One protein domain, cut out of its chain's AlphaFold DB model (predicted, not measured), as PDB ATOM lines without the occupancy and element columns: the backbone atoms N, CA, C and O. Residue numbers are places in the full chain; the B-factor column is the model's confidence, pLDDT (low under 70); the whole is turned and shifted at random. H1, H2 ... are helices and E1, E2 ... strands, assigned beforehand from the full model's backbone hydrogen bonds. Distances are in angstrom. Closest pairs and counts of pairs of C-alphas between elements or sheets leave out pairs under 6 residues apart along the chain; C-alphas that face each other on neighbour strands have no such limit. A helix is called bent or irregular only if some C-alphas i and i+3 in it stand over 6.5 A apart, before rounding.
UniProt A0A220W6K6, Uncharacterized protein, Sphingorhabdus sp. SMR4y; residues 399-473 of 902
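AT A GLANCE: This is residues 399 to 473 of the 902 residues of an uncharacterized protein of Sphingorhabdus sp. SMR4y (UniProt A0A220W6K6). A strongly twisted sheet of five antiparallel strands has one helix, H1, packed on one face and its other face bare. The long loop between E3 and E4 reaches past one end of the sheet, where residues 429 to 434 stick out. The 75 printed residues hold, in chain order, E1, E2, E3, E4, H1 and E5, and the sheet's order is E1 - E2 - E3 - E4 - E5. The class is mixed, helices and strands; the whole is compact, with a radius of gyration of the C-alphas of 12.9 A, yet elongated, spanning 38 by 22 by 19 A.

HOW THE PARTS SIT: E1, residues 399 to 403, E2, residues 406 to 412, E3, residues 417 to 424, and E4, residues 438 to 446, form a meander, each strand the antiparallel neighbour of the one before; each successive pair is a hairpin. N 401 and O 408 are 2.9 A apart between E1 and E2, N 409 and O 421 2.9 A between E2 and E3, and N 420 and O 443 2.8 A between E3 and E4, each within hydrogen-bond range. H1, residues 451 to 459, is on the sheet; its closest C-alphas to E1 are those of Pro 451 and Thr 399, 6.8 A. H1 is irregular, with C-alphas 452 and 455 7.5 A apart, and 3 of its 5 O i to N i+4 pairs are within range. E5, residues 470 to 472, is an edge strand antiparallel to E4, with N 471 and O 442 2.9 A apart. E1 and E5 are apart.

IN THESE COORDINATES: E1 begins at C-alpha 399, (44.293, 0.789, -43.947), and is 13.0 A long. E2 is 19.9 A, E3 22.8 A, E4 24.4 A and H1 14.0 A long. E5, 5.7 A long, ends at C-alpha 472, (34.140, 13.409, -34.549).

THE WHOLE: The C-alphas farthest apart, of Asp 415 and Ala 431, are 41.2 A apart. The printed part has no cut. The link from E3 to E4, 13 residues, is long. Mean pLDDT of the printed part is 81.1; residues 448, 450 and 460 to 468 are under 70.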
ATOM      1  N   THR A 399      44.087   0.349 -42.563       85.69
ATOM      2  CA  THR A 399      44.293   0.789 -43.947       85.69
ATOM      3  C   THR A 399      44.694   2.257 -43.939       85.69
ATOM      4  O   THR A 399      44.044   3.068 -43.286       85.69
ATOM      5  N   VAL A 400      45.735   2.605 -44.687       87.88
ATOM      6  CA  VAL A 400      46.195   3.982 -44.879       87.88
ATOM      7  C   VAL A 400      46.000   4.350 -46.340       87.88
ATOM      8  O   VAL A 400      46.483   3.640 -47.219       87.88
ATOM      9  N   VAL A 401      45.294   5.443 -46.608       86.31
ATOM     10  CA  VAL A 401      45.239   6.039 -47.947       86.31
ATOM     11  C   VAL A 401      45.991   7.357 -47.917       86.31
ATOM     12  O   VAL A 401      45.622   8.237 -47.147       86.31
ATOM     13  N   VAL A 402      47.042   7.470 -48.721       86.00
ATOM     14  CA  VAL A 402      47.786   8.715 -48.940       86.00
ATOM     15  C   VAL A 402      47.290   9.312 -50.252       86.00
ATOM     16  O   VAL A 402      47.311   8.620 -51.272       86.00
ATOM     17  N   ASP A 403      46.799  10.547 -50.207       84.88
ATOM     18  CA  ASP A 403      46.215  11.249 -51.351       84.88
ATOM     19  C   ASP A 403      46.478  12.758 -51.236       84.88
ATOM     20  O   ASP A 403      45.967  13.404 -50.322       84.88
ATOM     21  N   ASP A 404      47.310  13.303 -52.130       83.19
ATOM     22  CA  ASP A 404      47.588  14.743 -52.295       83.19
ATOM     23  C   ASP A 404      47.833  15.509 -50.977       83.19
ATOM     24  O   ASP A 404      47.189  16.510 -50.663       83.19
ATOM     25  N   GLY A 405      48.758  15.007 -50.149       76.56
ATOM     26  CA  GLY A 405      49.106  15.640 -48.870       76.56
ATOM     27  C   GLY A 405      48.100  15.404 -47.736       76.56
ATOM     28  O   GLY A 405      48.300  15.919 -46.641       76.56
ATOM     29  N   SER A 406      47.063  14.593 -47.949       88.69
ATOM     30  CA  SER A 406      46.188  14.059 -46.902       88.69
ATOM     31  C   SER A 406      46.427  12.565 -46.678       88.69
ATOM     32  O   SER A 406      46.704  11.798 -47.599       88.69
ATOM     33  N   VAL A 407      46.270  12.131 -45.430       94.12
ATOM     34  CA  VAL A 407      46.331  10.732 -45.008       94.12
ATOM     35  C   VAL A 407      45.003  10.344 -44.374       94.12
ATOM     36  O   VAL A 407      44.539  10.971 -43.429       94.12
ATOM     37  N   TYR A 408      44.395   9.270 -44.862       92.94
ATOM     38  CA  TYR A 408      43.164   8.709 -44.321       92.94
ATOM     39  C   TYR A 408      43.487   7.383 -43.653       92.94
ATOM     40  O   TYR A 408      43.792   6.395 -44.324       92.94
ATOM     41  N   VAL A 409      43.413   7.353 -42.325       95.31
ATOM     42  CA  VAL A 409      43.677   6.149 -41.540       95.31
ATOM     43  C   VAL A 409      42.355   5.498 -41.167       95.31
ATOM     44  O   VAL A 409      41.580   6.035 -40.372       95.31
ATOM     45  N   ARG A 410      42.089   4.339 -41.765       91.06
ATOM     46  CA  ARG A 410      40.916   3.505 -41.506       91.06
ATOM     47  C   ARG A 410      41.265   2.405 -40.508       91.06
ATOM     48  O   ARG A 410      42.214   1.658 -40.740       91.06
ATOM     49  N   GLN A 411      40.492   2.293 -39.433       92.62
ATOM     50  CA  GLN A 411      40.710   1.346 -38.333       92.62
ATOM     51  C   GLN A 411      39.395   0.653 -37.934       92.62
ATOM     52  O   GLN A 411      38.323   1.212 -38.190       92.62
ATOM     53  N   PRO A 412      39.439  -0.512 -37.262       87.69
ATOM     54  CA  PRO A 412      38.232  -1.188 -36.797       87.69
ATOM     55  C   PRO A 412      37.432  -0.328 -35.813       87.69
ATOM     56  O   PRO A 412      38.010   0.430 -35.035       87.69
ATOM     57  N   TYR A 413      36.105  -0.476 -35.828       87.94
ATOM     58  CA  TYR A 413      35.213   0.215 -34.892       87.94
ATOM     59  C   TYR A 413      34.151  -0.705 -34.285       87.94
ATOM     60  O   TYR A 413      34.098  -0.836 -33.068       87.94
ATOM     61  N   ASN A 414      33.331  -1.363 -35.109       84.19
ATOM     62  CA  ASN A 414      32.370  -2.381 -34.669       84.19
ATOM     63  C   ASN A 414      32.118  -3.415 -35.789       84.19
ATOM     64  O   ASN A 414      32.842  -3.449 -36.786       84.19
ATOM     65  N   ASP A 415      31.122  -4.289 -35.641       82.81
ATOM     66  CA  ASP A 415      30.827  -5.340 -36.627       82.81
ATOM     67  C   ASP A 415      30.397  -4.806 -38.001       82.81
ATOM     68  O   ASP A 415      30.715  -5.419 -39.021       82.81
ATOM     69  N   ASP A 416      29.751  -3.642 -38.045       82.81
ATOM     70  CA  ASP A 416      29.174  -3.072 -39.266       82.81
ATOM     71  C   ASP A 416      30.078  -2.012 -39.923       82.81
ATOM     72  O   ASP A 416      30.067  -1.827 -41.149       82.81
ATOM     73  N   PHE A 417      30.870  -1.307 -39.115       85.06
ATOM     74  CA  PHE A 417      31.621  -0.121 -39.505       85.06
ATOM     75  C   PHE A 417      33.084  -0.183 -39.061       85.06
ATOM     76  O   PHE A 417      33.425  -0.691 -37.994       85.06
ATOM     77  N   ASP A 418      33.924   0.442 -39.874       88.44
ATOM     78  CA  ASP A 418      35.236   0.952 -39.495       88.44
ATOM     79  C   ASP A 418      35.131   2.462 -39.225       88.44
ATOM     80  O   ASP A 418      34.147   3.110 -39.601       88.44
ATOM     81  N   ILE A 419      36.159   3.041 -38.611       90.62
ATOM     82  CA  ILE A 419      36.341   4.495 -38.542       90.62
ATOM     83  C   ILE A 419      37.439   4.938 -39.493       90.62
ATOM     84  O   ILE A 419      38.402   4.212 -39.702       90.62
ATOM     85  N   VAL A 420      37.310   6.144 -40.036       91.69
ATOM     86  CA  VAL A 420      38.331   6.811 -40.844       91.69
ATOM     87  C   VAL A 420      38.651   8.156 -40.221       91.69
ATOM     88  O   VAL A 420      37.746   8.959 -39.985       91.69
ATOM     89  N   ARG A 421      39.937   8.393 -39.968       92.81
ATOM     90  CA  ARG A 421      40.490   9.668 -39.512       92.81
ATOM     91  C   ARG A 421      41.251  10.299 -40.669       92.81
ATOM     92  O   ARG A 421      42.145   9.657 -41.214       92.81
ATOM     93  N   GLN A 422      40.898  11.524 -41.037       92.62
ATOM     94  CA  GLN A 422      41.699  12.315 -41.968       92.62
ATOM     95  C   GLN A 422      42.780  13.074 -41.194       92.62
ATOM     96  O   GLN A 422      42.494  13.667 -40.152       92.62
ATOM     97  N   VAL A 423      43.998  13.063 -41.717       94.81
ATOM     98  CA  VAL A 423      45.167  13.766 -41.194       94.81
ATOM     99  C   VAL A 423      45.788  14.547 -42.349       94.81
ATOM    100  O   VAL A 423      46.180  13.951 -43.347       94.81
ATOM    101  N   ASP A 424      45.840  15.869 -42.244       92.44
ATOM    102  CA  ASP A 424      46.526  16.729 -43.209       92.44
ATOM    103  C   ASP A 424      48.020  16.756 -42.876       92.44
ATOM    104  O   ASP A 424      48.409  17.112 -41.763       92.44
ATOM    105  N   VAL A 425      48.840  16.345 -43.842       93.31
ATOM    106  CA  VAL A 425      50.307  16.298 -43.765       93.31
ATOM    107  C   VAL A 425      50.957  17.142 -44.869       93.31
ATOM    108  O   VAL A 425      52.156  17.023 -45.116       93.31
ATOM    109  N   SER A 426      50.180  17.990 -45.557       87.50
ATOM    110  CA  SER A 426      50.618  18.758 -46.731       87.50
ATOM    111  C   SER A 426      51.652  19.838 -46.406       87.50
ATOM    112  O   SER A 426      52.357  20.312 -47.298       87.50
ATOM    113  N   GLN A 427      51.751  20.226 -45.130       86.56
ATOM    114  CA  GLN A 427      52.583  21.326 -44.637       86.56
ATOM    115  C   GLN A 427      52.241  22.685 -45.267       86.56
ATOM    116  O   GLN A 427      53.079  23.590 -45.337       86.56
ATOM    117  N   THR A 428      51.004  22.840 -45.747       88.62
ATOM    118  CA  THR A 428      50.545  24.082 -46.364       88.62
ATOM    119  C   THR A 428      50.378  25.167 -45.302       88.62
ATOM    120  O   THR A 428      49.605  25.014 -44.359       88.62
ATOM    121  N   ILE A 429      51.088  26.284 -45.473       88.62
ATOM    122  CA  ILE A 429      50.942  27.476 -44.631       88.62
ATOM    123  C   ILE A 429      49.949  28.424 -45.302       88.62
ATOM    124  O   ILE A 429      50.152  28.823 -46.453       88.62
ATOM    125  N   ASP A 430      48.902  28.815 -44.584       84.81
ATOM    126  CA  ASP A 430      47.910  29.780 -45.054       84.81
ATOM    127  C   ASP A 430      47.490  30.764 -43.945       84.81
ATOM    128  O   ASP A 430      48.204  30.955 -42.962       84.81
ATOM    129  N   ALA A 431      46.376  31.477 -44.134       76.94
ATOM    130  CA  ALA A 431      45.902  32.479 -43.178       76.94
ATOM    131  C   ALA A 431      45.367  31.885 -41.862       76.94
ATOM    132  O   ALA A 431      45.313  32.609 -40.870       76.94
ATOM    133  N   ASP A 432      45.011  30.602 -41.855       77.88
ATOM    134  CA  ASP A 432      44.396  29.889 -40.736       77.88
ATOM    135  C   ASP A 432      45.255  28.693 -40.255       77.88
ATOM    136  O   ASP A 432      44.940  28.093 -39.229       77.88
ATOM    137  N   HIS A 433      46.341  28.350 -40.966       83.50
ATOM    138  CA  HIS A 433      47.190  27.191 -40.674       83.50
ATOM    139  C   HIS A 433      48.690  27.511 -40.731       83.50
ATOM    140  O   HIS A 433      49.189  28.094 -41.695       83.50
ATOM    141  N   THR A 434      49.432  27.043 -39.724       90.44
ATOM    142  CA  THR A 434      50.901  27.169 -39.607       90.44
ATOM    143  C   THR A 434      51.689  26.170 -40.458       90.44
ATOM    144  O   THR A 434      52.916  26.236 -40.513       90.44
ATOM    145  N   GLY A 435      50.991  25.229 -41.096       90.44
ATOM    146  CA  GLY A 435      51.576  24.061 -41.746       90.44
ATOM    147  C   GLY A 435      51.782  22.856 -40.825       90.44
ATOM    148  O   GLY A 435      52.167  21.815 -41.339       90.44
ATOM    149  N   ALA A 436      51.517  22.948 -39.515       92.94
ATOM    150  CA  ALA A 436      51.554  21.782 -38.624       92.94
ATOM    151  C   ALA A 436      50.516  20.720 -39.035       92.94
ATOM    152  O   ALA A 436      49.485  21.061 -39.626       92.94
ATOM    153  N   VAL A 437      50.748  19.456 -38.676       93.75
ATOM    154  CA  VAL A 437      49.804  18.354 -38.910       93.75
ATOM    155  C   VAL A 437      48.450  18.680 -38.283       93.75
ATOM    156  O   VAL A 437      48.360  19.036 -37.110       93.75
ATOM    157  N   GLN A 438      47.369  18.532 -39.051       90.75
ATOM    158  CA  GLN A 438      46.004  18.793 -38.583       90.75
ATOM    159  C   GLN A 438      45.107  17.571 -38.735       90.75
ATOM    160  O   GLN A 438      45.255  16.768 -39.652       90.75
ATOM    161  N   PHE A 439      44.117  17.455 -37.851       90.75
ATOM    162  CA  PHE A 439      43.126  16.385 -37.916       90.75
ATOM    163  C   PHE A 439      41.826  16.894 -38.528       90.75
ATOM    164  O   PHE A 439      41.251  17.889 -38.084       90.75
ATOM    165  N   GLY A 440      41.347  16.184 -39.544       88.31
ATOM    166  CA  GLY A 440      40.048  16.396 -40.167       88.31
ATOM    167  C   GLY A 440      38.922  15.667 -39.433       88.31
ATOM    168  O   GLY A 440      39.023  15.297 -38.261       88.31
ATOM    169  N   PHE A 441      37.793  15.485 -40.119       87.31
ATOM    170  CA  PHE A 441      36.650  14.771 -39.548       87.31
ATOM    171  C   PHE A 441      36.977  13.300 -39.263       87.31
ATOM    172  O   PHE A 441      37.793  12.673 -39.941       87.31
ATOM    173  N   VAL A 442      36.261  12.732 -38.287       90.38
ATOM    174  CA  VAL A 442      36.249  11.285 -38.041       90.38
ATOM    175  C   VAL A 442      34.917  10.719 -38.501       90.38
ATOM    176  O   VAL A 442      33.855  11.125 -38.017       90.38
ATOM    177  N   MET A 443      34.977   9.772 -39.432       87.00
ATOM    178  CA  MET A 443      33.821   9.222 -40.138       87.00
ATOM    179  C   MET A 443      33.660   7.737 -39.841       87.00
ATOM    180  O   MET A 443      34.648   7.012 -39.799       87.00
ATOM    181  N   ARG A 444      32.416   7.261 -39.709       87.62
ATOM    182  CA  ARG A 444      32.130   5.824 -39.817       87.62
ATOM    183  C   ARG A 444      32.016   5.433 -41.282       87.62
ATOM    184  O   ARG A 444      31.327   6.107 -42.045       87.62
ATOM    185  N   VAL A 445      32.640   4.324 -41.654       81.31
ATOM    186  CA  VAL A 445      32.624   3.785 -43.015       81.31
ATOM    187  C   VAL A 445      32.173   2.327 -42.959       81.31
ATOM    188  O   VAL A 445      32.769   1.548 -42.219       81.31
ATOM    189  N   PRO A 446      31.121   1.922 -43.697       82.50
ATOM    190  CA  PRO A 446      30.684   0.530 -43.709       82.50
ATOM    191  C   PRO A 446      31.817  -0.404 -44.137       82.50
ATOM    192  O   PRO A 446      32.504  -0.121 -45.122       82.50
ATOM    193  N   LYS A 447      31.962  -1.558 -43.479       77.69
ATOM    194  CA  LYS A 447      33.036  -2.515 -43.803       77.69
ATOM    195  C   LYS A 447      33.039  -2.976 -45.265       77.69
ATOM    196  O   LYS A 447      34.097  -3.239 -45.824       77.69
ATOM    197  N   GLY A 448      31.872  -2.995 -45.916       69.50
ATOM    198  CA  GLY A 448      31.732  -3.324 -47.340       69.50
ATOM    199  C   GLY A 448      32.298  -2.287 -48.325       69.50
ATOM    200  O   GLY A 448      32.396  -2.589 -49.516       69.50
ATOM    201  N   VAL A 449      32.664  -1.079 -47.877       73.38
ATOM    202  CA  VAL A 449      33.357  -0.083 -48.713       73.38
ATOM    203  C   VAL A 449      34.790  -0.547 -48.951       73.38
ATOM    204  O   VAL A 449      35.502  -0.898 -48.008       73.38
ATOM    205  N   LYS A 450      35.239  -0.527 -50.207       68.56
ATOM    206  CA  LYS A 450      36.603  -0.939 -50.550       68.56
ATOM    207  C   LYS A 450      37.630   0.055 -50.000       68.56
ATOM    208  O   LYS A 450      37.382   1.256 -50.073       68.56
ATOM    209  N   PRO A 451      38.812  -0.408 -49.558       70.44
ATOM    210  CA  PRO A 451      39.934   0.459 -49.192       70.44
ATOM    211  C   PRO A 451      40.244   1.572 -50.210       70.44
ATOM    212  O   PRO A 451      40.426   2.718 -49.814       70.44
ATOM    213  N   SER A 452      40.212   1.264 -51.515       70.62
ATOM    214  CA  SER A 452      40.431   2.230 -52.610       70.62
ATOM    215  C   SER A 452      39.393   3.336 -52.713       70.62
ATOM    216  O   SER A 452      39.668   4.380 -53.290       70.62
ATOM    217  N   ASP A 453      38.206   3.102 -52.168       74.12
ATOM    218  CA  ASP A 453      37.078   4.018 -52.279       74.12
ATOM    219  C   ASP A 453      36.926   4.841 -50.987       74.12
ATOM    220  O   ASP A 453      35.951   5.571 -50.840       74.12
ATOM    221  N   THR A 454      37.878   4.727 -50.046       78.75
ATOM    222  CA  THR A 454      37.838   5.395 -48.735       78.75
ATOM    223  C   THR A 454      37.746   6.912 -48.876       78.75
ATOM    224  O   THR A 454      36.862   7.505 -48.266       78.75
ATOM    225  N   VAL A 455      38.595   7.525 -49.709       82.31
ATOM    226  CA  VAL A 455      38.593   8.982 -49.938       82.31
ATOM    227  C   VAL A 455      37.287   9.416 -50.592       82.31
ATOM    228  O   VAL A 455      36.578  10.261 -50.059       82.31
ATOM    229  N   LEU A 456      36.894   8.749 -51.682       81.06
ATOM    230  CA  LEU A 456      35.635   9.032 -52.373       81.06
ATOM    231  C   LEU A 456      34.430   8.934 -51.432       81.06
ATOM    232  O   LEU A 456      33.545   9.781 -51.489       81.06
ATOM    233  N   PHE A 457      34.386   7.920 -50.562       75.88
ATOM    234  CA  PHE A 457      33.318   7.774 -49.578       75.88
ATOM    235  C   PHE A 457      33.354   8.903 -48.545       75.88
ATOM    236  O   PHE A 457      32.309   9.483 -48.254       75.88
ATOM    237  N   PHE A 458      34.545   9.226 -48.031       78.06
ATOM    238  CA  PHE A 458      34.765  10.300 -47.064       78.06
ATOM    239  C   PHE A 458      34.309  11.663 -47.610       78.06
ATOM    240  O   PHE A 458      33.668  12.422 -46.888       78.06
ATOM    241  N   GLU A 459      34.570  11.946 -48.888       76.56
ATOM    242  CA  GLU A 459      34.230  13.213 -49.551       76.56
ATOM    243  C   GLU A 459      32.806  13.261 -50.133       76.56
ATOM    244  O   GLU A 459      32.267  14.342 -50.387       76.56
ATOM    245  N   SER A 460      32.169  12.107 -50.369       64.31
ATOM    246  CA  SER A 460      30.835  12.028 -50.979       64.31
ATOM    247  C   SER A 460      29.709  12.416 -50.007       64.31
ATOM    248  O   SER A 460      29.007  11.588 -49.431       64.31
ATOM    249  N   ASP A 461      29.491  13.715 -49.841       53.69
ATOM    250  CA  ASP A 461      28.407  14.245 -49.016       53.69
ATOM    251  C   ASP A 461      27.047  14.103 -49.749       53.69
ATOM    252  O   ASP A 461      26.746  14.854 -50.681       53.69
ATOM    253  N   GLY A 462      26.203  13.116 -49.390       43.16
ATOM    254  CA  GLY A 462      24.891  12.970 -50.054       43.16
ATOM    255  C   GLY A 462      23.935  11.868 -49.589       43.16
ATOM    256  O   GLY A 462      22.945  12.173 -48.925       43.16
ATOM    257  N   ASP A 463      24.191  10.605 -49.943       40.03
ATOM    258  CA  ASP A 463      23.149   9.552 -49.973       40.03
ATOM    259  C   ASP A 463      23.317   8.412 -48.946       40.03
ATOM    260  O   ASP A 463      22.474   7.516 -48.869       40.03
ATOM    261  N   ALA A 464      24.364   8.433 -48.111       49.28
ATOM    262  CA  ALA A 464      24.509   7.450 -47.038       49.28
ATOM    263  C   ALA A 464      23.510   7.736 -45.889       49.28
ATOM    264  O   ALA A 464      23.330   8.911 -45.518       49.28
ATOM    265  N   PRO A 465      22.862   6.702 -45.303       53.88
ATOM    266  CA  PRO A 465      21.989   6.873 -44.145       53.88
ATOM    267  C   PRO A 465      22.741   7.608 -43.029       53.88
ATOM    268  O   PRO A 465      23.929   7.384 -42.832       53.88
ATOM    269  N   TYR A 466      22.056   8.495 -42.300       52.34
ATOM    270  CA  TYR A 466      22.640   9.391 -41.285       52.34
ATOM    271  C   TYR A 466      23.477   8.709 -40.191       52.34
ATOM    272  O   TYR A 466      24.188   9.400 -39.469       52.34
ATOM    273  N   ASP A 467      23.394   7.388 -40.049       54.59
ATOM    274  CA  ASP A 467      24.225   6.635 -39.116       54.59
ATOM    275  C   ASP A 467      25.610   6.261 -39.713       54.59
ATOM    276  O   ASP A 467      26.503   5.908 -38.962       54.59
ATOM    277  N   ALA A 468      25.886   6.446 -41.009       54.81
ATOM    278  CA  ALA A 468      27.209   6.231 -41.636       54.81
ATOM    279  C   ALA A 468      28.000   7.546 -41.864       54.81
ATOM    280  O   ALA A 468      28.612   7.745 -42.908       54.81
ATOM    281  N   ARG A 469      27.892   8.502 -40.932       72.31
ATOM    282  CA  ARG A 469      28.271   9.929 -41.074       72.31
ATOM    283  C   ARG A 469      29.201  10.392 -39.923       72.31
ATOM    284  O   ARG A 469      29.532   9.533 -39.100       72.31
ATOM    285  N   PRO A 470      29.680  11.663 -39.850       83.75
ATOM    286  CA  PRO A 470      30.738  12.032 -38.899       83.75
ATOM    287  C   PRO A 470      30.350  11.773 -37.447       83.75
ATOM    288  O   PRO A 470      29.233  12.071 -37.022       83.75
ATOM    289  N   ILE A 471      31.306  11.244 -36.693       88.25
ATOM    290  CA  ILE A 471      31.205  11.011 -35.248       88.25
ATOM    291  C   ILE A 471      32.128  11.950 -34.465       88.25
ATOM    292  O   ILE A 471      31.806  12.324 -33.338       88.25
ATOM    293  N   GLY A 472      33.215  12.414 -35.089       89.06
ATOM    294  CA  GLY A 472      34.140  13.409 -34.549       89.06
ATOM    295  C   GLY A 472      34.267  14.615 -35.474       89.06
ATOM    296  O   GLY A 472      34.200  14.476 -36.699       89.06
ATOM    297  N   ARG A 473      34.431  15.805 -34.891       85.94
ATOM    298  CA  ARG A 473      34.784  17.023 -35.635       85.94
ATOM    299  C   ARG A 473      36.298  17.091 -35.844       85.94
ATOM    300  O   ARG A 473      37.037  16.595 -35.001       85.94
TER     301      ARG A 473